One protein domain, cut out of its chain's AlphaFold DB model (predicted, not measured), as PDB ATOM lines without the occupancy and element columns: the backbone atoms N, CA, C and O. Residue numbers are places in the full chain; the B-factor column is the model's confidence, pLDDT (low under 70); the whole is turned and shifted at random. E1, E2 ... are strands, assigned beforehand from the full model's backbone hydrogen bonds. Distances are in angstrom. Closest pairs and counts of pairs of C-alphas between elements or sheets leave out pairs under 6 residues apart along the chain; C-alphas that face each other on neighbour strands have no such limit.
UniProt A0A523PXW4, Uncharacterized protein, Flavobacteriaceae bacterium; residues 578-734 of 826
ATOM      1  N   GLY A 578     277.513 274.967 165.710       84.12
ATOM      2  CA  GLY A 578     277.067 276.014 166.625       84.12
ATOM      3  C   GLY A 578     276.503 275.488 167.945       84.12
ATOM      4  O   GLY A 578     276.481 276.231 168.927       84.12
ATOM      5  N   VAL A 579     276.037 274.237 167.987       86.50
ATOM      6  CA  VAL A 579     275.591 273.537 169.208       86.50
ATOM      7  C   VAL A 579     276.553 272.433 169.650       86.50
ATOM      8  O   VAL A 579     276.471 272.022 170.801       86.50
ATOM      9  N   ALA A 580     277.427 271.979 168.750       90.00
ATOM     10  CA  ALA A 580     278.454 270.964 168.958       90.00
ATOM     11  C   ALA A 580     279.468 271.030 167.805       90.00
ATOM     12  O   ALA A 580     279.120 271.484 166.709       90.00
ATOM     13  N   THR A 581     280.667 270.509 168.028       90.81
ATOM     14  CA  THR A 581     281.667 270.227 166.995       90.81
ATOM     15  C   THR A 581     281.560 268.758 166.586       90.81
ATOM     16  O   THR A 581     281.556 267.883 167.450       90.81
ATOM     17  N   VAL A 582     281.442 268.464 165.289       91.12
ATOM     18  CA  VAL A 582     281.127 267.123 164.771       91.12
ATOM     19  C   VAL A 582     282.182 266.615 163.792       91.12
ATOM     20  O   VAL A 582     282.540 267.286 162.826       91.12
ATOM     21  N   SER A 583     282.617 265.381 164.010       92.69
ATOM     22  CA  SER A 583     283.434 264.579 163.100       92.69
ATOM     23  C   SER A 583     282.699 263.289 162.756       92.69
ATOM     24  O   SER A 583     281.804 262.873 163.484       92.69
ATOM     25  N   GLY A 584     283.046 262.638 161.657       91.00
ATOM     26  CA  GLY A 584     282.432 261.362 161.300       91.00
ATOM     27  C   GLY A 584     282.838 260.888 159.923       91.00
ATOM     28  O   GLY A 584     283.470 261.630 159.172       91.00
ATOM     29  N   SER A 585     282.451 259.673 159.562       92.19
ATOM     30  CA  SER A 585     282.710 259.139 158.232       92.19
ATOM     31  C   SER A 585     281.521 258.360 157.681       92.19
ATOM     32  O   SER A 585     280.683 257.852 158.422       92.19
ATOM     33  N   LEU A 586     281.437 258.293 156.355       90.81
ATOM     34  CA  LEU A 586     280.563 257.397 155.613       90.81
ATOM     35  C   LEU A 586     281.427 256.568 154.666       90.81
ATOM     36  O   LEU A 586     281.988 257.094 153.703       90.81
ATOM     37  N   LYS A 587     281.469 255.264 154.909       90.81
ATOM     38  CA  LYS A 587     282.177 254.270 154.109       90.81
ATOM     39  C   LYS A 587     281.193 253.425 153.314       90.81
ATOM     40  O   LYS A 587     280.246 252.855 153.861       90.81
ATOM     41  N   LEU A 588     281.438 253.316 152.011       86.88
ATOM     42  CA  LEU A 588     280.757 252.355 151.147       86.88
ATOM     43  C   LEU A 588     281.601 251.081 151.106       86.88
ATOM     44  O   LEU A 588     282.757 251.106 150.694       86.88
ATOM     45  N   MET A 589     281.021 249.966 151.539       87.94
ATOM     46  CA  MET A 589     281.661 248.658 151.486       87.94
ATOM     47  C   MET A 589     281.304 247.985 150.165       87.94
ATOM     48  O   MET A 589     280.125 247.746 149.889       87.94
ATOM     49  N   ASP A 590     282.321 247.672 149.370       83.31
ATOM     50  CA  ASP A 590     282.208 246.824 148.188       83.31
ATOM     51  C   ASP A 590     283.120 245.614 148.383       83.31
ATOM     52  O   ASP A 590     284.339 245.750 148.488       83.31
ATOM     53  N   SER A 591     282.511 244.432 148.460       85.19
ATOM     54  CA  SER A 591     283.195 243.149 148.618       85.19
ATOM     55  C   SER A 591     284.148 243.093 149.828       85.19
ATOM     56  O   SER A 591     285.210 242.475 149.752       85.19
ATOM     57  N   ASP A 592     283.772 243.722 150.950       88.62
ATOM     58  CA  ASP A 592     284.551 243.697 152.193       88.62
ATOM     59  C   ASP A 592     284.702 242.246 152.713       88.62
ATOM     60  O   ASP A 592     283.717 241.502 152.734       88.62
ATOM     61  N   PRO A 593     285.903 241.801 153.134       87.88
ATOM     62  CA  PRO A 593     286.119 240.414 153.555       87.88
ATOM     63  C   PRO A 593     285.275 239.966 154.755       87.88
ATOM     64  O   PRO A 593     284.975 238.777 154.871       87.88
ATOM     65  N   LEU A 594     284.916 240.893 155.648       88.88
ATOM     66  CA  LEU A 594     284.136 240.620 156.854       88.88
ATOM     67  C   LEU A 594     282.659 240.969 156.648       88.88
ATOM     68  O   LEU A 594     281.765 240.198 156.998       88.88
ATOM     69  N   TYR A 595     282.412 242.136 156.060       89.19
ATOM     70  CA  TYR A 595     281.093 242.752 155.977       89.19
ATOM     71  C   TYR A 595     280.419 242.583 154.595       89.19
ATOM     72  O   TYR A 595     279.207 242.733 154.438       89.19
ATOM     73  N   GLY A 596     281.161 242.202 153.559       90.56
ATOM     74  CA  GLY A 596     280.647 242.131 152.194       90.56
ATOM     75  C   GLY A 596     280.267 243.509 151.648       90.56
ATOM     76  O   GLY A 596     281.060 244.445 151.674       90.56
ATOM     77  N   ASN A 597     279.057 243.632 151.104       91.12
ATOM     78  CA  ASN A 597     278.572 244.872 150.494       91.12
ATOM     79  C   ASN A 597     277.688 245.655 151.463       91.12
ATOM     80  O   ASN A 597     276.804 245.068 152.088       91.12
ATOM     81  N   GLY A 598     277.833 246.977 151.538       92.38
ATOM     82  CA  GLY A 598     277.006 247.775 152.439       92.38
ATOM     83  C   GLY A 598     277.498 249.189 152.710       92.38
ATOM     84  O   GLY A 598     278.230 249.778 151.922       92.38
ATOM     85  N   PHE A 599     277.066 249.732 153.845       93.12
ATOM     86  CA  PHE A 599     277.368 251.081 154.306       93.12
ATOM     87  C   PHE A 599     277.774 251.037 155.777       93.12
ATOM     88  O   PHE A 599     277.100 250.389 156.581       93.12
ATOM     89  N   MET A 600     278.840 251.748 156.123       92.25
ATOM     90  CA  MET A 600     279.222 252.030 157.503       92.25
ATOM     91  C   MET A 600     279.234 253.536 157.693       92.25
ATOM     92  O   MET A 600     279.721 254.259 156.827       92.25
ATOM     93  N   ALA A 601     278.700 254.006 158.808       92.06
ATOM     94  CA  ALA A 601     278.783 255.401 159.185       92.06
ATOM     95  C   ALA A 601     279.139 255.531 160.660       92.06
ATOM     96  O   ALA A 601     278.646 254.766 161.491       92.06
ATOM     97  N   ASP A 602     279.953 256.522 160.979       91.75
ATOM     98  CA  ASP A 602     280.244 256.921 162.347       91.75
ATOM     99  C   ASP A 602     280.135 258.437 162.499       91.75
ATOM    100  O   ASP A 602     280.293 259.195 161.540       91.75
ATOM    101  N   LEU A 603     279.804 258.869 163.710       91.62
ATOM    102  CA  LEU A 603     279.713 260.272 164.069       91.62
ATOM    103  C   LEU A 603     280.192 260.457 165.505       91.62
ATOM    104  O   LEU A 603     279.727 259.777 166.417       91.62
ATOM    105  N   LYS A 604     281.093 261.410 165.701       91.94
ATOM    106  CA  LYS A 604     281.566 261.893 166.991       91.94
ATOM    107  C   LYS A 604     281.177 263.359 167.136       91.94
ATOM    108  O   LYS A 604     281.464 264.153 166.246       91.94
ATOM    109  N   ALA A 605     280.577 263.735 168.255       91.38
ATOM    110  CA  ALA A 605     280.313 265.126 168.605       91.38
ATOM    111  C   ALA A 605     280.978 265.482 169.940       91.38
ATOM    112  O   ALA A 605     280.959 264.672 170.860       91.38
ATOM    113  N   HIS A 606     281.537 266.683 170.045       90.31
ATOM    114  CA  HIS A 606     282.113 267.258 171.266       90.31
ATOM    115  C   HIS A 606     281.745 268.749 171.372       90.31
ATOM    116  O   HIS A 606     281.031 269.265 170.510       90.31
ATOM    117  N   ASP A 607     282.159 269.435 172.439       87.81
ATOM    118  CA  ASP A 607     281.822 270.847 172.715       87.81
ATOM    119  C   ASP A 607     280.298 271.116 172.733       87.81
ATOM    120  O   ASP A 607     279.800 272.123 172.217       87.81
ATOM    121  N   ILE A 608     279.523 270.173 173.283       88.06
ATOM    122  CA  ILE A 608     278.063 270.172 173.155       88.06
ATOM    123  C   ILE A 608     277.422 271.128 174.171       88.06
ATOM    124  O   ILE A 608     277.482 270.932 175.388       88.06
ATOM    125  N   LYS A 609     276.719 272.151 173.675       84.50
ATOM    126  CA  LYS A 609     276.040 273.142 174.521       84.50
ATOM    127  C   LYS A 609     274.977 272.484 175.405       84.50
ATOM    128  O   LYS A 609     273.993 271.947 174.907       84.50
ATOM    129  N   GLY A 610     275.142 272.617 176.720       81.12
ATOM    130  CA  GLY A 610     274.167 272.160 177.715       81.12
ATOM    131  C   GLY A 610     274.355 270.728 178.221       81.12
ATOM    132  O   GLY A 610     273.526 270.296 179.016       81.12
ATOM    133  N   LEU A 611     275.415 270.014 177.811       75.94
ATOM    134  CA  LEU A 611     275.729 268.664 178.315       75.94
ATOM    135  C   LEU A 611     276.990 268.584 179.200       75.94
ATOM    136  O   LEU A 611     277.096 267.645 179.984       75.94
ATOM    137  N   GLY A 612     277.862 269.598 179.159       72.19
ATOM    138  CA  GLY A 612     279.135 269.660 179.893       72.19
ATOM    139  C   GLY A 612     280.276 270.070 178.953       72.19
ATOM    140  O   GLY A 612     280.178 269.831 177.753       72.19
ATOM    141  N   GLU A 613     281.331 270.725 179.458       73.19
ATOM    142  CA  GLU A 613     282.446 271.201 178.606       73.19
ATOM    143  C   GLU A 613     283.243 270.048 177.969       73.19
ATOM    144  O   GLU A 613     283.771 270.208 176.874       73.19
ATOM    145  N   GLU A 614     283.276 268.878 178.611       81.75
ATOM    146  CA  GLU A 614     284.045 267.704 178.165       81.75
ATOM    147  C   GLU A 614     283.171 266.586 177.570       81.75
ATOM    148  O   GLU A 614     283.678 265.507 177.261       81.75
ATOM    149  N   SER A 615     281.860 266.814 177.423       85.44
ATOM    150  CA  SER A 615     280.923 265.777 176.984       85.44
ATOM    151  C   SER A 615     281.109 265.402 175.519       85.44
ATOM    152  O   SER A 615     281.180 266.263 174.638       85.44
ATOM    153  N   GLU A 616     281.091 264.098 175.252       89.06
ATOM    154  CA  GLU A 616     281.266 263.541 173.914       89.06
ATOM    155  C   GLU A 616     280.120 262.583 173.576       89.06
ATOM    156  O   GLU A 616     279.728 261.757 174.397       89.06
ATOM    157  N   ILE A 617     279.588 262.669 172.354       89.81
ATOM    158  CA  ILE A 617     278.618 261.712 171.804       89.81
ATOM    159  C   ILE A 617     279.284 260.929 170.680       89.81
ATOM    160  O   ILE A 617     279.956 261.506 169.829       89.81
ATOM    161  N   TYR A 618     279.029 259.628 170.640       90.19
ATOM    162  CA  TYR A 618     279.487 258.717 169.605       90.19
ATOM    163  C   TYR A 618     278.306 257.960 169.028       90.19
ATOM    164  O   TYR A 618     277.431 257.517 169.765       90.19
ATOM    165  N   VAL A 619     278.282 257.781 167.715       91.19
ATOM    166  CA  VAL A 619     277.280 256.984 167.011       91.19
ATOM    167  C   VAL A 619     277.984 256.159 165.948       91.19
ATOM    168  O   VAL A 619     278.859 256.661 165.251       91.19
ATOM    169  N   ASN A 620     277.585 254.903 165.800       91.38
ATOM    170  CA  ASN A 620     278.020 254.021 164.730       91.38
ATOM    171  C   ASN A 620     276.818 253.266 164.153       91.38
ATOM    172  O   ASN A 620     275.941 252.813 164.889       91.38
ATOM    173  N   ALA A 621     276.782 253.125 162.833       93.38
ATOM    174  CA  ALA A 621     275.776 252.352 162.130       93.38
ATOM    175  C   ALA A 621     276.410 251.530 161.007       93.38
ATOM    176  O   ALA A 621     277.217 252.042 160.231       93.38
ATOM    177  N   ILE A 622     275.998 250.271 160.880       94.19
ATOM    178  CA  ILE A 622     276.420 249.373 159.804       94.19
ATOM    179  C   ILE A 622     275.178 248.735 159.198       94.19
ATOM    180  O   ILE A 622     274.333 248.193 159.904       94.19
ATOM    181  N   PHE A 623     275.089 248.746 157.874       95.88
ATOM    182  CA  PHE A 623     274.089 248.004 157.112       95.88
ATOM    183  C   PHE A 623     274.811 247.213 156.036       95.88
ATOM    184  O   PHE A 623     275.535 247.813 155.242       95.88
ATOM    185  N   GLY A 624     274.618 245.896 155.965       95.06
ATOM    186  CA  GLY A 624     275.374 245.103 155.001       95.06
ATOM    187  C   GLY A 624     274.754 243.782 154.575       95.06
ATOM    188  O   GLY A 624     273.693 243.353 155.044       95.06
ATOM    189  N   TYR A 625     275.435 243.174 153.610       94.62
ATOM    190  CA  TYR A 625     275.133 241.885 153.015       94.62
ATOM    191  C   TYR A 625     276.434 241.156 152.660       94.62
ATOM    192  O   TYR A 625     277.131 241.539 151.718       94.62
ATOM    193  N   SER A 626     276.718 240.065 153.370       86.31
ATOM    194  CA  SER A 626     277.799 239.128 153.038       86.31
ATOM    195  C   SER A 626     277.237 237.934 152.255       86.31
ATOM    196  O   SER A 626     277.488 237.768 151.065       86.31
ATOM    197  N   THR A 627     276.386 237.148 152.918       92.06
ATOM    198  CA  THR A 627     275.514 236.099 152.348       92.06
ATOM    199  C   THR A 627     274.067 236.213 152.851       92.06
ATOM    200  O   THR A 627     273.135 235.716 152.217       92.06
ATOM    201  N   PHE A 628     273.869 236.936 153.956       94.56
ATOM    202  CA  PHE A 628     272.601 237.309 154.583       94.56
ATOM    203  C   PHE A 628     272.613 238.816 154.886       94.56
ATOM    204  O   PHE A 628     273.672 239.442 154.887       94.56
ATOM    205  N   ARG A 629     271.434 239.414 155.107       95.56
ATOM    206  CA  ARG A 629     271.312 240.839 155.468       95.56
ATOM    207  C   ARG A 629     271.459 241.013 156.970       95.56
ATOM    208  O   ARG A 629     270.828 240.275 157.720       95.56
ATOM    209  N   TYR A 630     272.203 242.025 157.382       95.69
ATOM    210  CA  TYR A 630     272.431 242.339 158.785       95.69
ATOM    211  C   TYR A 630     272.502 243.858 158.985       95.69
ATOM    212  O   TYR A 630     272.696 244.614 158.025       95.69
ATOM    213  N   TRP A 631     272.329 244.310 160.225       96.19
ATOM    214  CA  TRP A 631     272.537 245.713 160.583       96.19
ATOM    215  C   TRP A 631     272.928 245.877 162.053       96.19
ATOM    216  O   TRP A 631     272.563 245.061 162.899       96.19
ATOM    217  N   SER A 632     273.656 246.944 162.362       93.88
ATOM    218  CA  SER A 632     273.954 247.386 163.722       93.88
ATOM    219  C   SER A 632     273.791 248.895 163.843       93.88
ATOM    220  O   SER A 632     274.061 249.645 162.907       93.88
ATOM    221  N   PHE A 633     273.329 249.338 165.005       93.31
ATOM    222  CA  PHE A 633     273.306 250.735 165.408       93.31
ATOM    223  C   PHE A 633     273.763 250.806 166.858       93.31
ATOM    224  O   PHE A 633     273.198 250.114 167.703       93.31
ATOM    225  N   SER A 634     274.759 251.630 167.156       90.12
ATOM    226  CA  SER A 634     275.192 251.905 168.520       90.12
ATOM    227  C   SER A 634     275.406 253.391 168.736       90.12
ATOM    228  O   SER A 634     275.803 254.110 167.822       90.12
ATOM    229  N   ALA A 635     275.111 253.853 169.942       89.25
ATOM    230  CA  ALA A 635     275.321 255.223 170.351       89.25
ATOM    231  C   ALA A 635     275.767 255.275 171.811       89.25
ATOM    232  O   ALA A 635     275.257 254.532 172.652       89.25
ATOM    233  N   GLY A 636     276.687 256.181 172.106       88.12
ATOM    234  CA  GLY A 636     277.178 256.447 173.443       88.12
ATOM    235  C   GLY A 636     277.283 257.939 173.717       88.12
ATOM    236  O   GLY A 636     277.479 258.736 172.804       88.12
ATOM    237  N   VAL A 637     277.145 258.311 174.981       87.38
ATOM    238  CA  VAL A 637     277.492 259.623 175.514       87.38
ATOM    239  C   VAL A 637     278.390 259.414 176.721       87.38
ATOM    240  O   VAL A 637     278.133 258.526 177.535       87.38
ATOM    241  N   ASP A 638     279.437 260.212 176.817       83.94
ATOM    242  CA  ASP A 638     280.464 260.117 177.846       83.94
ATOM    243  C   ASP A 638     280.779 261.510 178.409       83.94
ATOM    244  O   ASP A 638     280.415 262.524 177.804       83.94
ATOM    245  N   ASN A 639     281.437 261.556 179.569       81.94
ATOM    246  CA  ASN A 639     281.791 262.783 180.292       81.94
ATOM    247  C   ASN A 639     280.600 263.729 180.545       81.94
ATOM    248  O   ASN A 639     280.688 264.947 180.376       81.94
ATOM    249  N   LEU A 640     279.454 263.175 180.937       82.50
ATOM    250  CA  LEU A 640     278.310 263.960 181.397       82.50
ATOM    251  C   LEU A 640     278.572 264.541 182.794       82.50
ATOM    252  O   LEU A 640     278.900 263.804 183.723       82.50
ATOM    253  N   ASP A 641     278.336 265.843 182.975       71.94
ATOM    254  CA  ASP A 641     278.432 266.512 184.287       71.94
ATOM    255  C   ASP A 641     277.053 266.653 184.958       71.94
ATOM    256  O   ASP A 641     276.568 267.746 185.265       71.94
ATOM    257  N   PHE A 642     276.370 265.524 185.179       69.88
ATOM    258  CA  PHE A 642     275.121 265.502 185.942       69.88
ATOM    259  C   PHE A 642     275.397 265.350 187.441       69.88
ATOM    260  O   PHE A 642     275.428 264.240 187.976       69.88
ATOM    261  N   LYS A 643     275.538 266.479 188.145       65.44
ATOM    262  CA  LYS A 643     275.704 266.494 189.607       65.44
ATOM    263  C   LYS A 643     274.389 266.185 190.310       65.44
ATOM    264  O   LYS A 643     273.479 267.014 190.357       65.44
ATOM    265  N   ASN A 644     274.294 264.993 190.889       64.25
ATOM    266  CA  ASN A 644     273.112 264.563 191.627       64.25
ATOM    267  C   ASN A 644     273.315 264.746 193.148       64.25
ATOM    268  O   ASN A 644     274.306 264.254 193.691       64.25
ATOM    269  N   PRO A 645     272.367 265.360 193.886       59.53
ATOM    270  CA  PRO A 645     272.453 265.508 195.345       59.53
ATOM    271  C   PRO A 645     272.492 264.183 196.135       59.53
ATOM    272  O   PRO A 645     272.748 264.202 197.335       59.53
ATOM    273  N   SER A 646     272.240 263.037 195.495       66.38
ATOM    274  CA  SER A 646     272.330 261.695 196.100       66.38
ATOM    275  C   SER A 646     273.735 261.068 196.120       66.38
ATOM    276  O   SER A 646     273.884 259.973 196.654       66.38
ATOM    277  N   GLY A 647     274.759 261.730 195.564       69.88
ATOM    278  CA  GLY A 647     276.157 261.266 195.596       69.88
ATOM    279  C   GLY A 647     276.555 260.255 194.508       69.88
ATOM    280  O   GLY A 647     277.739 259.958 194.373       69.88
ATOM    281  N   ILE A 648     275.594 259.764 193.714       78.38
ATOM    282  CA  ILE A 648     275.817 258.940 192.514       78.38
ATOM    283  C   ILE A 648     275.723 259.847 191.286       78.38
ATOM    284  O   ILE A 648     274.642 260.351 190.979       78.38
ATOM    285  N   ASN A 649     276.831 260.029 190.574       82.81
ATOM    286  CA  ASN A 649     276.888 260.826 189.351       82.81
ATOM    287  C   ASN A 649     276.927 259.899 188.138       82.81
ATOM    288  O   ASN A 649     277.716 258.958 188.097       82.81
ATOM    289  N   ILE A 650     276.066 260.154 187.158       84.69
ATOM    290  CA  ILE A 650     276.053 259.410 185.896       84.69
ATOM    291  C   ILE A 650     276.973 260.142 184.929       84.69
ATOM    292  O   ILE A 650     276.720 261.303 184.618       84.69
ATOM    293  N   SER A 651     278.025 259.463 184.481       84.19
ATOM    294  CA  SER A 651     279.031 260.018 183.579       84.19
ATOM    295  C   SER A 651     278.782 259.639 182.122       84.19
ATOM    296  O   SER A 651     279.266 260.331 181.238       84.19
ATOM    297  N   GLY A 652     278.004 258.589 181.845       86.88
ATOM    298  CA  GLY A 652     277.739 258.192 180.468       86.88
ATOM    299  C   GLY A 652     276.645 257.147 180.289       86.88
ATOM    300  O   GLY A 652     276.228 256.471 181.229       86.88
ATOM    301  N   PHE A 653     276.197 257.007 179.046       86.62
ATOM    302  CA  PHE A 653     275.299 255.951 178.587       86.62
ATOM    303  C   PHE A 653     275.846 255.371 177.292       86.62
ATOM    304  O   PHE A 653     276.342 256.119 176.461       86.62
ATOM    305  N   ASN A 654     275.709 254.069 177.069       85.88
ATOM    306  CA  ASN A 654     276.060 253.454 175.791       85.88
ATOM    307  C   ASN A 654     275.083 252.329 175.465       85.88
ATOM    308  O   ASN A 654     274.806 251.483 176.310       85.88
ATOM    309  N   GLY A 655     274.523 252.304 174.266       85.81
ATOM    310  CA  GLY A 655     273.576 251.277 173.870       85.81
ATOM    311  C   GLY A 655     273.540 251.052 172.372       85.81
ATOM    312  O   GLY A 655     274.048 251.843 171.586       85.81
ATOM    313  N   GLY A 656     272.923 249.952 171.966       89.56
ATOM    314  CA  GLY A 656     272.778 249.607 170.567       89.56
ATOM    315  C   GLY A 656     271.777 248.496 170.309       89.56
ATOM    316  O   GLY A 656     271.357 247.766 171.211       89.56
ATOM    317  N   ALA A 657     271.399 248.394 169.042       92.38
ATOM    318  CA  ALA A 657     270.546 247.361 168.492       92.38
ATOM    319  C   ALA A 657     271.258 246.691 167.314       92.38
ATOM    320  O   ALA A 657     271.906 247.355 166.504       92.38
ATOM    321  N   PHE A 658     271.130 245.373 167.220       93.69
ATOM    322  CA  PHE A 658     271.917 244.546 166.312       93.69
ATOM    323  C   PHE A 658     271.034 243.448 165.729       93.69
ATOM    324  O   PHE A 658     270.323 242.776 166.468       93.69
ATOM    325  N   TYR A 659     271.075 243.230 164.422       95.50
ATOM    326  CA  TYR A 659     270.376 242.135 163.755       95.50
ATOM    327  C   TYR A 659     271.369 241.321 162.942       95.50
ATOM    328  O   TYR A 659     272.037 241.883 162.072       95.50
ATOM    329  N   HIS A 660     271.472 240.020 163.233       95.50
ATOM    330  CA  HIS A 660     272.526 239.148 162.702       95.50
ATOM    331  C   HIS A 660     273.941 239.711 162.910       95.50
ATOM    332  O   HIS A 660     274.821 239.561 162.065       95.50
ATOM    333  N   MET A 661     274.141 240.402 164.032       92.12
ATOM    334  CA  MET A 661     275.378 241.081 164.404       92.12
ATOM    335  C   MET A 661     275.638 240.833 165.886       92.12
ATOM    336  O   MET A 661     274.712 240.961 166.691       92.12
ATOM    337  N   ILE A 662     276.871 240.485 166.243       87.62
ATOM    338  CA  ILE A 662     277.319 240.261 167.622       87.62
ATOM    339  C   ILE A 662     278.243 241.411 168.024       87.62
ATOM    340  O   ILE A 662     279.231 241.627 167.327       87.62
ATOM    341  N   PRO A 663     277.947 242.155 169.106       81.88
ATOM    342  CA  PRO A 663     278.886 243.124 169.656       81.88
ATOM    343  C   PRO A 663     280.050 242.400 170.342       81.88
ATOM    344  O   PRO A 663     279.818 241.452 171.098       81.88
ATOM    345  N   ASP A 664     281.278 242.862 170.112       68.44
ATOM    346  CA  ASP A 664     282.480 242.254 170.675       68.44
ATOM    347  C   ASP A 664     282.411 242.207 172.217       68.44
ATOM    348  O   ASP A 664     281.861 243.076 172.910       68.44
ATOM    349  N   GLY A 665     282.855 241.073 172.755       59.59
ATOM    350  CA  GLY A 665     282.575 240.641 174.120       59.59
ATOM    351  C   GLY A 665     283.554 241.198 175.145       59.59
ATOM    352  O   GLY A 665     284.520 240.524 175.477       59.59
ATOM    353  N   ASN A 666     283.276 242.403 175.645       54.38
ATOM    354  CA  ASN A 666     283.302 242.826 177.056       54.38
ATOM    355  C   ASN A 666     283.353 244.355 177.083       54.38
ATOM    356  O   ASN A 666     284.404 244.950 176.873       54.38
ATOM    357  N   LEU A 667     282.226 245.001 177.388       54.94
ATOM    358  CA  LEU A 667     282.309 246.364 177.903       54.94
ATOM    359  C   LEU A 667     283.085 246.287 179.208       54.94
ATOM    360  O   LEU A 667     282.684 245.546 180.108       54.94
ATOM    361  N   SER A 668     284.157 247.056 179.316       58.62
ATOM    362  CA  SER A 668     284.870 247.227 180.570       58.62
ATOM    363  C   SER A 668     285.091 248.704 180.832       58.62
ATOM    364  O   SER A 668     285.299 249.470 179.896       58.62
ATOM    365  N   LEU A 669     285.117 249.079 182.111       57.25
ATOM    366  CA  LEU A 669     285.592 250.396 182.551       57.25
ATOM    367  C   LEU A 669     287.042 250.686 182.096       57.25
ATOM    368  O   LEU A 669     287.482 251.825 182.192       57.25
ATOM    369  N   LEU A 670     287.780 249.667 181.629       53.03
ATOM    370  CA  LEU A 670     289.175 249.734 181.179       53.03
ATOM    371  C   LEU A 670     289.360 249.838 179.650       53.03
ATOM    372  O   LEU A 670     290.501 249.915 179.203       53.03
ATOM    373  N   HIS A 671     288.296 249.760 178.840       52.44
ATOM    374  CA  HIS A 671     288.399 249.855 177.374       52.44
ATOM    375  C   HIS A 671     288.036 251.260 176.875       52.44
ATOM    376  O   HIS A 671     286.972 251.778 177.199       52.44
ATOM    377  N   ASP A 672     288.885 251.822 176.011       49.12
ATOM    378  CA  ASP A 672     288.685 253.128 175.356       49.12
ATOM    379  C   ASP A 672     287.643 253.102 174.217       49.12
ATOM    380  O   ASP A 672     287.326 254.138 173.630       49.12
ATOM    381  N   GLU A 673     287.110 251.932 173.852       53.47
ATOM    382  CA  GLU A 673     286.146 251.815 172.754       53.47
ATOM    383  C   GLU A 673     284.750 252.293 173.184       53.47
ATOM    384  O   GLU A 673     283.978 251.590 173.835       53.47
ATOM    385  N   LYS A 674     284.412 253.525 172.788       61.56
ATOM    386  CA  LYS A 674     283.175 254.228 173.176       61.56
ATOM    387  C   LYS A 674     281.930 253.858 172.344       61.56
ATOM    388  O   LYS A 674     280.863 254.427 172.566       61.56
ATOM    389  N   VAL A 675     282.023 252.897 171.416       67.25
ATOM    390  CA  VAL A 675     280.917 252.315 170.615       67.25
ATOM    391  C   VAL A 675     281.135 250.815 170.402       67.25
ATOM    392  O   VAL A 675     282.258 250.334 170.491       67.25
ATOM    393  N   PHE A 676     280.069 250.063 170.108       74.00
ATOM    394  CA  PHE A 676     280.166 248.614 169.922       74.00
ATOM    395  C   PHE A 676     280.785 248.247 168.572       74.00
ATOM    396  O   PHE A 676     280.136 248.391 167.533       74.00
ATOM    397  N   VAL A 677     281.986 247.670 168.591       75.94
ATOM    398  CA  VAL A 677     282.499 246.900 167.452       75.94
ATOM    399  C   VAL A 677     281.626 245.658 167.288       75.94
ATOM    400  O   VAL A 677     281.265 245.010 168.270       75.94
ATOM    401  N   THR A 678     281.188 245.378 166.060       86.50
ATOM    402  CA  THR A 678     280.203 244.322 165.787       86.50
ATOM    403  C   THR A 678     280.604 243.458 164.604       86.50
ATOM    404  O   THR A 678     281.082 243.963 163.588       86.50
ATOM    405  N   THR A 679     280.339 242.158 164.715       90.75
ATOM    406  CA  THR A 679     280.687 241.145 163.712       90.75
ATOM    407  C   THR A 679     279.428 240.435 163.195       90.75
ATOM    408  O   THR A 679     278.589 240.049 164.016       90.75
ATOM    409  N   PRO A 680     279.259 240.230 161.871       92.81
ATOM    410  CA  PRO A 680     278.099 239.521 161.332       92.81
ATOM    411  C   PRO A 680     278.045 238.048 161.763       92.81
ATOM    412  O   PRO A 680     279.010 237.311 161.584       92.81
ATOM    413  N   ASP A 681     276.887 237.594 162.250       92.69
ATOM    414  CA  ASP A 681     276.609 236.186 162.557       92.69
ATOM    415  C   ASP A 681     275.147 235.832 162.244       92.69
ATOM    416  O   ASP A 681     274.199 236.351 162.841       92.69
ATOM    417  N   ILE A 682     274.962 234.891 161.317       94.06
ATOM    418  CA  ILE A 682     273.644 234.405 160.897       94.06
ATOM    419  C   ILE A 682     272.887 233.678 162.018       94.06
ATOM    420  O   ILE A 682     271.661 233.590 161.973       94.06
ATOM    421  N   ASN A 683     273.589 233.163 163.029       92.81
ATOM    422  CA  ASN A 683     273.011 232.364 164.109       92.81
ATOM    423  C   ASN A 683     272.354 233.205 165.208       92.81
ATOM    424  O   ASN A 683     271.765 232.638 166.128       92.81
ATOM    425  N   VAL A 684     272.413 234.536 165.119       90.38
ATOM    426  CA  VAL A 684     271.781 235.437 166.085       90.38
ATOM    427  C   VAL A 684     270.692 236.259 165.412       90.38
ATOM    428  O   VAL A 684     270.884 236.740 164.309       90.38
ATOM    429  N   GLY A 685     269.538 236.409 166.057       92.25
ATOM    430  CA  GLY A 685     268.440 237.249 165.587       92.25
ATOM    431  C   GLY A 685     268.661 238.721 165.939       92.25
ATOM    432  O   GLY A 685     269.637 239.336 165.518       92.25
ATOM    433  N   LEU A 686     267.733 239.292 166.704       93.44
ATOM    434  CA  LEU A 686     267.805 240.657 167.220       93.44
ATOM    435  C   LEU A 686     268.524 240.666 168.570       93.44
ATOM    436  O   LEU A 686     268.202 239.857 169.436       93.44
ATOM    437  N   GLN A 687     269.426 241.616 168.782       90.94
ATOM    438  CA  GLN A 687     270.038 241.905 170.072       90.94
ATOM    439  C   GLN A 687     269.857 243.377 170.434       90.94
ATOM    440  O   GLN A 687     269.945 244.245 169.567       90.94
ATOM    441  N   LEU A 688     269.635 243.658 171.716       89.81
ATOM    442  CA  LEU A 688     269.678 245.000 172.287       89.81
ATOM    443  C   LEU A 688     270.639 244.983 173.472       89.81
ATOM    444  O   LEU A 688     270.569 244.090 174.320       89.81
ATOM    445  N   ARG A 689     271.504 245.992 173.542       87.81
ATOM    446  CA  ARG A 689     272.424 246.224 174.657       87.81
ATOM    447  C   ARG A 689     272.279 247.670 175.105       87.81
ATOM    448  O   ARG A 689     272.225 248.562 174.268       87.81
ATOM    449  N   ALA A 690     272.194 247.912 176.404       87.00
ATOM    450  CA  ALA A 690     272.116 249.255 176.968       87.00
ATOM    451  C   ALA A 690     272.914 249.304 178.262       87.00
ATOM    452  O   ALA A 690     272.769 248.422 179.096       87.00
ATOM    453  N   THR A 691     273.737 250.322 178.441       83.88
ATOM    454  CA  THR A 691     274.646 250.477 179.570       83.88
ATOM    455  C   THR A 691     274.627 251.900 180.091       83.88
ATOM    456  O   THR A 691     274.373 252.850 179.351       83.88
ATOM    457  N   VAL A 692     274.874 252.022 181.387       85.50
ATOM    458  CA  VAL A 692     275.039 253.280 182.099       85.50
ATOM    459  C   VAL A 692     276.336 253.213 182.886       85.50
ATOM    460  O   VAL A 692     276.599 252.208 183.548       85.50
ATOM    461  N   SER A 693     277.116 254.283 182.823       85.94
ATOM    462  CA  SER A 693     278.378 254.440 183.536       85.94
ATOM    463  C   SER A 693     278.294 255.647 184.460       85.94
ATOM    464  O   SER A 693     277.627 256.640 184.160       85.94
ATOM    465  N   GLY A 694     278.945 255.564 185.610       84.25
ATOM    466  CA  GLY A 694     278.921 256.621 186.607       84.25
ATOM    467  C   GLY A 694     279.983 256.446 187.674       84.25
ATOM    468  O   GLY A 694     280.792 255.522 187.633       84.25
ATOM    469  N   PHE A 695     279.976 257.344 188.649       84.00
ATOM    470  CA  PHE A 695     280.894 257.323 189.777       84.00
ATOM    471  C   PHE A 695     280.242 257.850 191.056       84.00
ATOM    472  O   PHE A 695     279.213 258.528 191.023       84.00
ATOM    473  N   ILE A 696     280.847 257.531 192.196       81.00
ATOM    474  CA  ILE A 696     280.434 258.002 193.520       81.00
ATOM    475  C   ILE A 696     281.477 259.009 194.004       81.00
ATOM    476  O   ILE A 696     282.651 258.674 194.110       81.00
ATOM    477  N   GLU A 697     281.041 260.236 194.300       72.69
ATOM    478  CA  GLU A 697     281.879 261.411 194.620       72.69
ATOM    479  C   GLU A 697     282.873 261.835 193.521       72.69
ATOM    480  O   GLU A 697     282.750 262.948 193.013       72.69
ATOM    481  N   ASN A 698     283.824 260.980 193.124       72.94
ATOM    482  CA  ASN A 698     284.722 261.185 191.982       72.94
ATOM    483  C   ASN A 698     285.110 259.855 191.296       72.94
ATOM    484  O   ASN A 698     285.005 258.781 191.888       72.94
ATOM    485  N   GLN A 699     285.561 259.942 190.038       73.06
ATOM    486  CA  GLN A 699     285.930 258.794 189.192       73.06
ATOM    487  C   GLN A 699     287.065 257.931 189.765       73.06
ATOM    488  O   GLN A 699     287.070 256.724 189.535       73.06
ATOM    489  N   GLU A 700     287.999 258.528 190.515       71.44
ATOM    490  CA  GLU A 700     289.152 257.832 191.103       71.44
ATOM    491  C   GLU A 700     288.787 256.996 192.339       71.44
ATOM    492  O   GLU A 700     289.485 256.033 192.654       71.44
ATOM    493  N   LEU A 701     287.724 257.363 193.064       73.06
ATOM    494  CA  LEU A 701     287.285 256.694 194.291       73.06
ATOM    495  C   LEU A 701     286.432 255.464 194.006       73.06
ATOM    496  O   LEU A 701     286.695 254.397 194.559       73.06
ATOM    497  N   ALA A 702     285.399 255.610 193.181       78.19
ATOM    498  CA  ALA A 702     284.533 254.506 192.799       78.19
ATOM    499  C   ALA A 702     283.799 254.836 191.499       78.19
ATOM    500  O   ALA A 702     282.932 255.710 191.491       78.19
ATOM    501  N   SER A 703     284.101 254.108 190.429       83.12
ATOM    502  CA  SER A 703     283.358 254.128 189.171       83.12
ATOM    503  C   SER A 703     282.592 252.821 188.984       83.12
ATOM    504  O   SER A 703     282.965 251.767 189.496       83.12
ATOM    505  N   PHE A 704     281.473 252.882 188.279       82.12
ATOM    506  CA  PHE A 704     280.659 251.719 187.974       82.12
ATOM    507  C   PHE A 704     280.108 251.806 186.561       82.12
ATOM    508  O   PHE A 704     279.902 252.886 186.013       82.12
ATOM    509  N   MET A 705     279.815 250.642 186.010       82.00
ATOM    510  CA  MET A 705     279.075 250.459 184.782       82.00
ATOM    511  C   MET A 705     278.058 249.345 184.997       82.00
ATOM    512  O   MET A 705     278.375 248.287 185.537       82.00
ATOM    513  N   SER A 706     276.825 249.569 184.564       81.94
ATOM    514  CA  SER A 706     275.762 248.569 184.578       81.94
ATOM    515  C   SER A 706     275.147 248.479 183.193       81.94
ATOM    516  O   SER A 706     274.728 249.482 182.629       81.94
ATOM    517  N   GLY A 707     275.059 247.271 182.662       80.81
ATOM    518  CA  GLY A 707     274.513 246.933 181.363       80.81
ATOM    519  C   GLY A 707     273.319 245.990 181.443       80.81
ATOM    520  O   GLY A 707     273.203 245.166 182.342       80.81
ATOM    521  N   PHE A 708     272.441 246.101 180.461       83.69
ATOM    522  CA  PHE A 708     271.314 245.233 180.176       83.69
ATOM    523  C   PHE A 708     271.473 244.683 178.760       83.69
ATOM    524  O   PHE A 708     271.826 245.423 177.841       83.69
ATOM    525  N   ASN A 709     271.190 243.396 178.584       84.75
ATOM    526  CA  ASN A 709     271.269 242.698 177.312       84.75
ATOM    527  C   ASN A 709     270.023 241.859 177.085       84.75
ATOM    528  O   ASN A 709     269.545 241.187 177.996       84.75
ATOM    529  N   ILE A 710     269.560 241.829 175.843       87.31
ATOM    530  CA  ILE A 710     268.562 240.882 175.359       87.31
ATOM    531  C   ILE A 710     268.955 240.435 173.952       87.31
ATOM    532  O   ILE A 710     269.403 241.247 173.151       87.31
ATOM    533  N   SER A 711     268.799 239.151 173.643       89.94
ATOM    534  CA  SER A 711     269.048 238.592 172.312       89.94
ATOM    535  C   SER A 711     268.025 237.521 171.949       89.94
ATOM    536  O   SER A 711     267.522 236.799 172.814       89.94
ATOM    537  N   THR A 712     267.731 237.391 170.660       92.06
ATOM    538  CA  THR A 712     266.895 236.331 170.095       92.06
ATOM    539  C   THR A 712     267.699 235.433 169.162       92.06
ATOM    540  O   THR A 712     268.770 235.794 168.676       92.06
ATOM    541  N   ASN A 713     267.190 234.234 168.905       92.06
ATOM    542  CA  ASN A 713     267.658 233.382 167.821       92.06
ATOM    543  C   ASN A 713     267.097 233.893 166.475       92.06
ATOM    544  O   ASN A 713     266.186 234.727 166.464       92.06
ATOM    545  N   PRO A 714     267.574 233.382 165.325       90.38
ATOM    546  CA  PRO A 714     267.137 233.836 164.002       90.38
ATOM    547  C   PRO A 714     265.631 233.687 163.743       90.38
ATOM    548  O   PRO A 714     265.075 234.398 162.912       90.38
ATOM    549  N   ASN A 715     264.956 232.797 164.479       91.50
ATOM    550  CA  ASN A 715     263.515 232.552 164.376       91.50
ATOM    551  C   ASN A 715     262.684 233.438 165.326       91.50
ATOM    552  O   ASN A 715     261.475 233.251 165.438       91.50
ATOM    553  N   GLY A 716     263.317 234.379 166.037       85.94
ATOM    554  CA  GLY A 716     262.662 235.318 166.950       85.94
ATOM    555  C   GLY A 716     262.411 234.790 168.365       85.94
ATOM    556  O   GLY A 716     261.848 235.513 169.184       85.94
ATOM    557  N   GLY A 717     262.831 233.563 168.692       89.62
ATOM    558  CA  GLY A 717     262.757 233.047 170.062       89.62
ATOM    559  C   GLY A 717     263.809 233.698 170.962       89.62
ATOM    560  O   GLY A 717     264.937 233.899 170.524       89.62
ATOM    561  N   LEU A 718     263.459 234.022 172.211       89.50
ATOM    562  CA  LEU A 718     264.393 234.599 173.184       89.50
ATOM    563  C   LEU A 718     265.561 233.633 173.452       89.50
ATOM    564  O   LEU A 718     265.332 232.487 173.832       89.50
ATOM    565  N   SER A 719     266.792 234.108 173.260       86.62
ATOM    566  CA  SER A 719     268.025 233.345 173.498       86.62
ATOM    567  C   SER A 719     268.673 233.708 174.829       86.62
ATOM    568  O   SER A 719     269.053 232.820 175.584       86.62
ATOM    569  N   ASN A 720     268.802 235.005 175.123       82.19
ATOM    570  CA  ASN A 720     269.417 235.498 176.356       82.19
ATOM    571  C   ASN A 720     268.745 236.806 176.795       82.19
ATOM    572  O   ASN A 720     268.383 237.630 175.958       82.19
ATOM    573  N   ILE A 721     268.598 236.998 178.101       85.81
ATOM    574  CA  ILE A 721     268.261 238.270 178.737       85.81
ATOM    575  C   ILE A 721     269.023 238.350 180.060       85.81
ATOM    576  O   ILE A 721     268.986 237.408 180.848       85.81
ATOM    577  N   GLY A 722     269.706 239.461 180.324       81.44
ATOM    578  CA  GLY A 722     270.505 239.575 181.538       81.44
ATOM    579  C   GLY A 722     271.060 240.966 181.789       81.44
ATOM    580  O   GLY A 722     271.199 241.778 180.874       81.44
ATOM    581  N   PHE A 723     271.395 241.218 183.051       79.12
ATOM    582  CA  PHE A 723     272.175 242.378 183.459       79.12
ATOM    583  C   PHE A 723     273.633 241.962 183.665       79.12
ATOM    584  O   PHE A 723     273.907 240.861 184.136       79.12
ATOM    585  N   MET A 724     274.554 242.849 183.319       74.38
ATOM    586  CA  MET A 724     275.989 242.721 183.575       74.38
ATOM    587  C   MET A 724     276.472 244.015 184.208       74.38
ATOM    588  O   MET A 724     275.906 245.065 183.940       74.38
ATOM    589  N   GLY A 725     277.496 243.979 185.048       72.25
ATOM    590  CA  GLY A 725     278.020 245.205 185.627       72.25
ATOM    591  C   GLY A 725     279.434 245.029 186.133       72.25
ATOM    592  O   GLY A 725     279.827 243.942 186.551       72.25
ATOM    593  N   GLU A 726     280.177 246.122 186.097       77.31
ATOM    594  CA  GLU A 726     281.532 246.236 186.612       77.31
ATOM    595  C   GLU A 726     281.575 247.438 187.555       77.31
ATOM    596  O   GLU A 726     280.945 248.462 187.298       77.31
ATOM    597  N   ALA A 727     282.308 247.327 188.656       78.12
ATOM    598  CA  ALA A 727     282.631 248.467 189.497       78.12
ATOM    599  C   ALA A 727     284.131 248.461 189.779       78.12
ATOM    600  O   ALA A 727     284.690 247.431 190.159       78.12
ATOM    601  N   SER A 728     284.766 249.614 189.605       75.44
ATOM    602  CA  SER A 728     286.157 249.857 189.962       75.44
ATOM    603  C   SER A 728     286.185 250.756 191.188       75.44
ATOM    604  O   SER A 728     285.519 251.787 191.234       75.44
ATOM    605  N   ILE A 729     286.924 250.348 192.212       75.62
ATOM    606  CA  ILE A 729     287.068 251.092 193.464       75.62
ATOM    607  C   ILE A 729     288.544 251.443 193.605       75.62
ATOM    608  O   ILE A 729     289.398 250.563 193.497       75.62
ATOM    609  N   LEU A 730     288.836 252.716 193.874       70.75
ATOM    610  CA  LEU A 730     290.183 253.274 193.985       70.75
ATOM    611  C   LEU A 730     291.010 253.141 192.687       70.75
ATOM    612  O   LEU A 730     292.200 252.829 192.734       70.75
ATOM    613  N   SER A 731     290.400 253.403 191.526       61.22
ATOM    614  CA  SER A 731     291.057 253.394 190.203       61.22
ATOM    615  C   SER A 731     292.218 254.393 190.086       61.22
ATOM    616  O   SER A 731     293.174 254.141 189.350       61.22
ATOM    617  N   GLY A 732     292.221 255.473 190.872       54.16
ATOM    618  CA  GLY A 732     293.366 256.391 190.963       54.16
ATOM    619  C   GLY A 732     294.644 255.737 191.519       54.16
ATOM    620  O   GLY A 732     295.740 256.265 191.344       54.16
ATOM    621  N   LEU A 733     294.553 254.562 192.162       48.25
ATOM    622  CA  LEU A 733     295.732 253.782 192.569       48.25
ATOM    623  C   LEU A 733     296.376 253.030 191.397       48.25
ATOM    624  O   LEU A 733     297.571 252.740 191.472       48.25
ATOM    625  N   SER A 734     295.624 252.720 190.330       45.28
ATOM    626  CA  SER A 734     296.146 252.011 189.150       45.28
ATOM    627  C   SER A 734     297.002 252.895 188.241       45.28
ATOM    628  O   SER A 734     298.028 252.420 187.756       45.28
TER     629      SER A 734
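Overview. This is residues 578 to 734 of the 826 residues of an uncharacterized protein of Flavobacteriaceae bacterium (UniProt A0A523PXW4). One broad wall of eight long antiparallel strands, twisted and curled, has a small two-stranded hairpin, E6 and E7, over one face, with the loop of residues 664 to 677 that joins them. The other face has no named element over it. The printed part has 157 residues and ten named strands, E1 to E10 in that order along the chain, with no named helix; the class is all strand. The large sheet runs E1, E2, E3, E4, E5, E8, E9, E10. The whole is compact, with a radius of gyration of the C-alphas of 17.3 A and spans of 51 by 39 by 27 A.

Along the chain. In the large sheet, E1 is residues 581 to 592, 30.5 A long, beginning at C-alpha 581 (281.667, 270.227, 166.995). E2 is residues 596 to 606, 31.6 A; E3 is residues 616 to 625, 30.7 A; E4 is residues 629 to 638, 30.9 A. E5, residues 648 to 659, is 33.8 A long and bends by 57 degrees at residue 651. E8 is residues 686 to 696, 33.9 A; E9 is residues 702 to 712, 34.0 A. E10, residues 718 to 729, is 34.6 A long and ends at C-alpha 729 (287.068, 251.092, 193.464). The small strands are E6, residues 661 to 663, and E7, residues 678 to 680.

Arrangement. From edge to edge of the large sheet the strands' lines turn by 44 degrees, and the way across it turns by 52 degrees. E1 to E5 form a meander, each strand the antiparallel neighbour of the one before, and E8 to E10 form another. E1 and E2 are a hairpin at 170 degrees, with N 587 and O 600 2.8 A apart, within hydrogen-bond range. E4 and E5 are a hairpin at 172 degrees, with N 635 and O 655 at 2.8 A. E5, of the first meander, and E8, of the second, are antiparallel neighbours at 169 degrees, with N 656 and O 689 at 2.8 A, within hydrogen-bond range. E9 and E10 are a hairpin at 172 degrees, with N 707 and O 724 at 2.7 A. E1 and E10 are the edge strands. E6 and E7 are a hairpin at 153 degrees, with N 662 and O 679 at 2.8 A. The closest C-alphas of E4 and E6, those of Tyr 630 and Met 661, are 6.5 A apart. E3 and E7 are near each other. E5 and E7 are apart, but only just, at 8.3 A.

Size, cuts and confidence. The C-alphas of Ser 591 and Pro 645 are the two farthest apart, at 52.9 A. The printed part has no cut. The link from E6 to E7, 14 residues, is long. The mean pLDDT of the printed part is 82.7; residues 642 to 647, 664 to 675 and 731 to 734 are under 70.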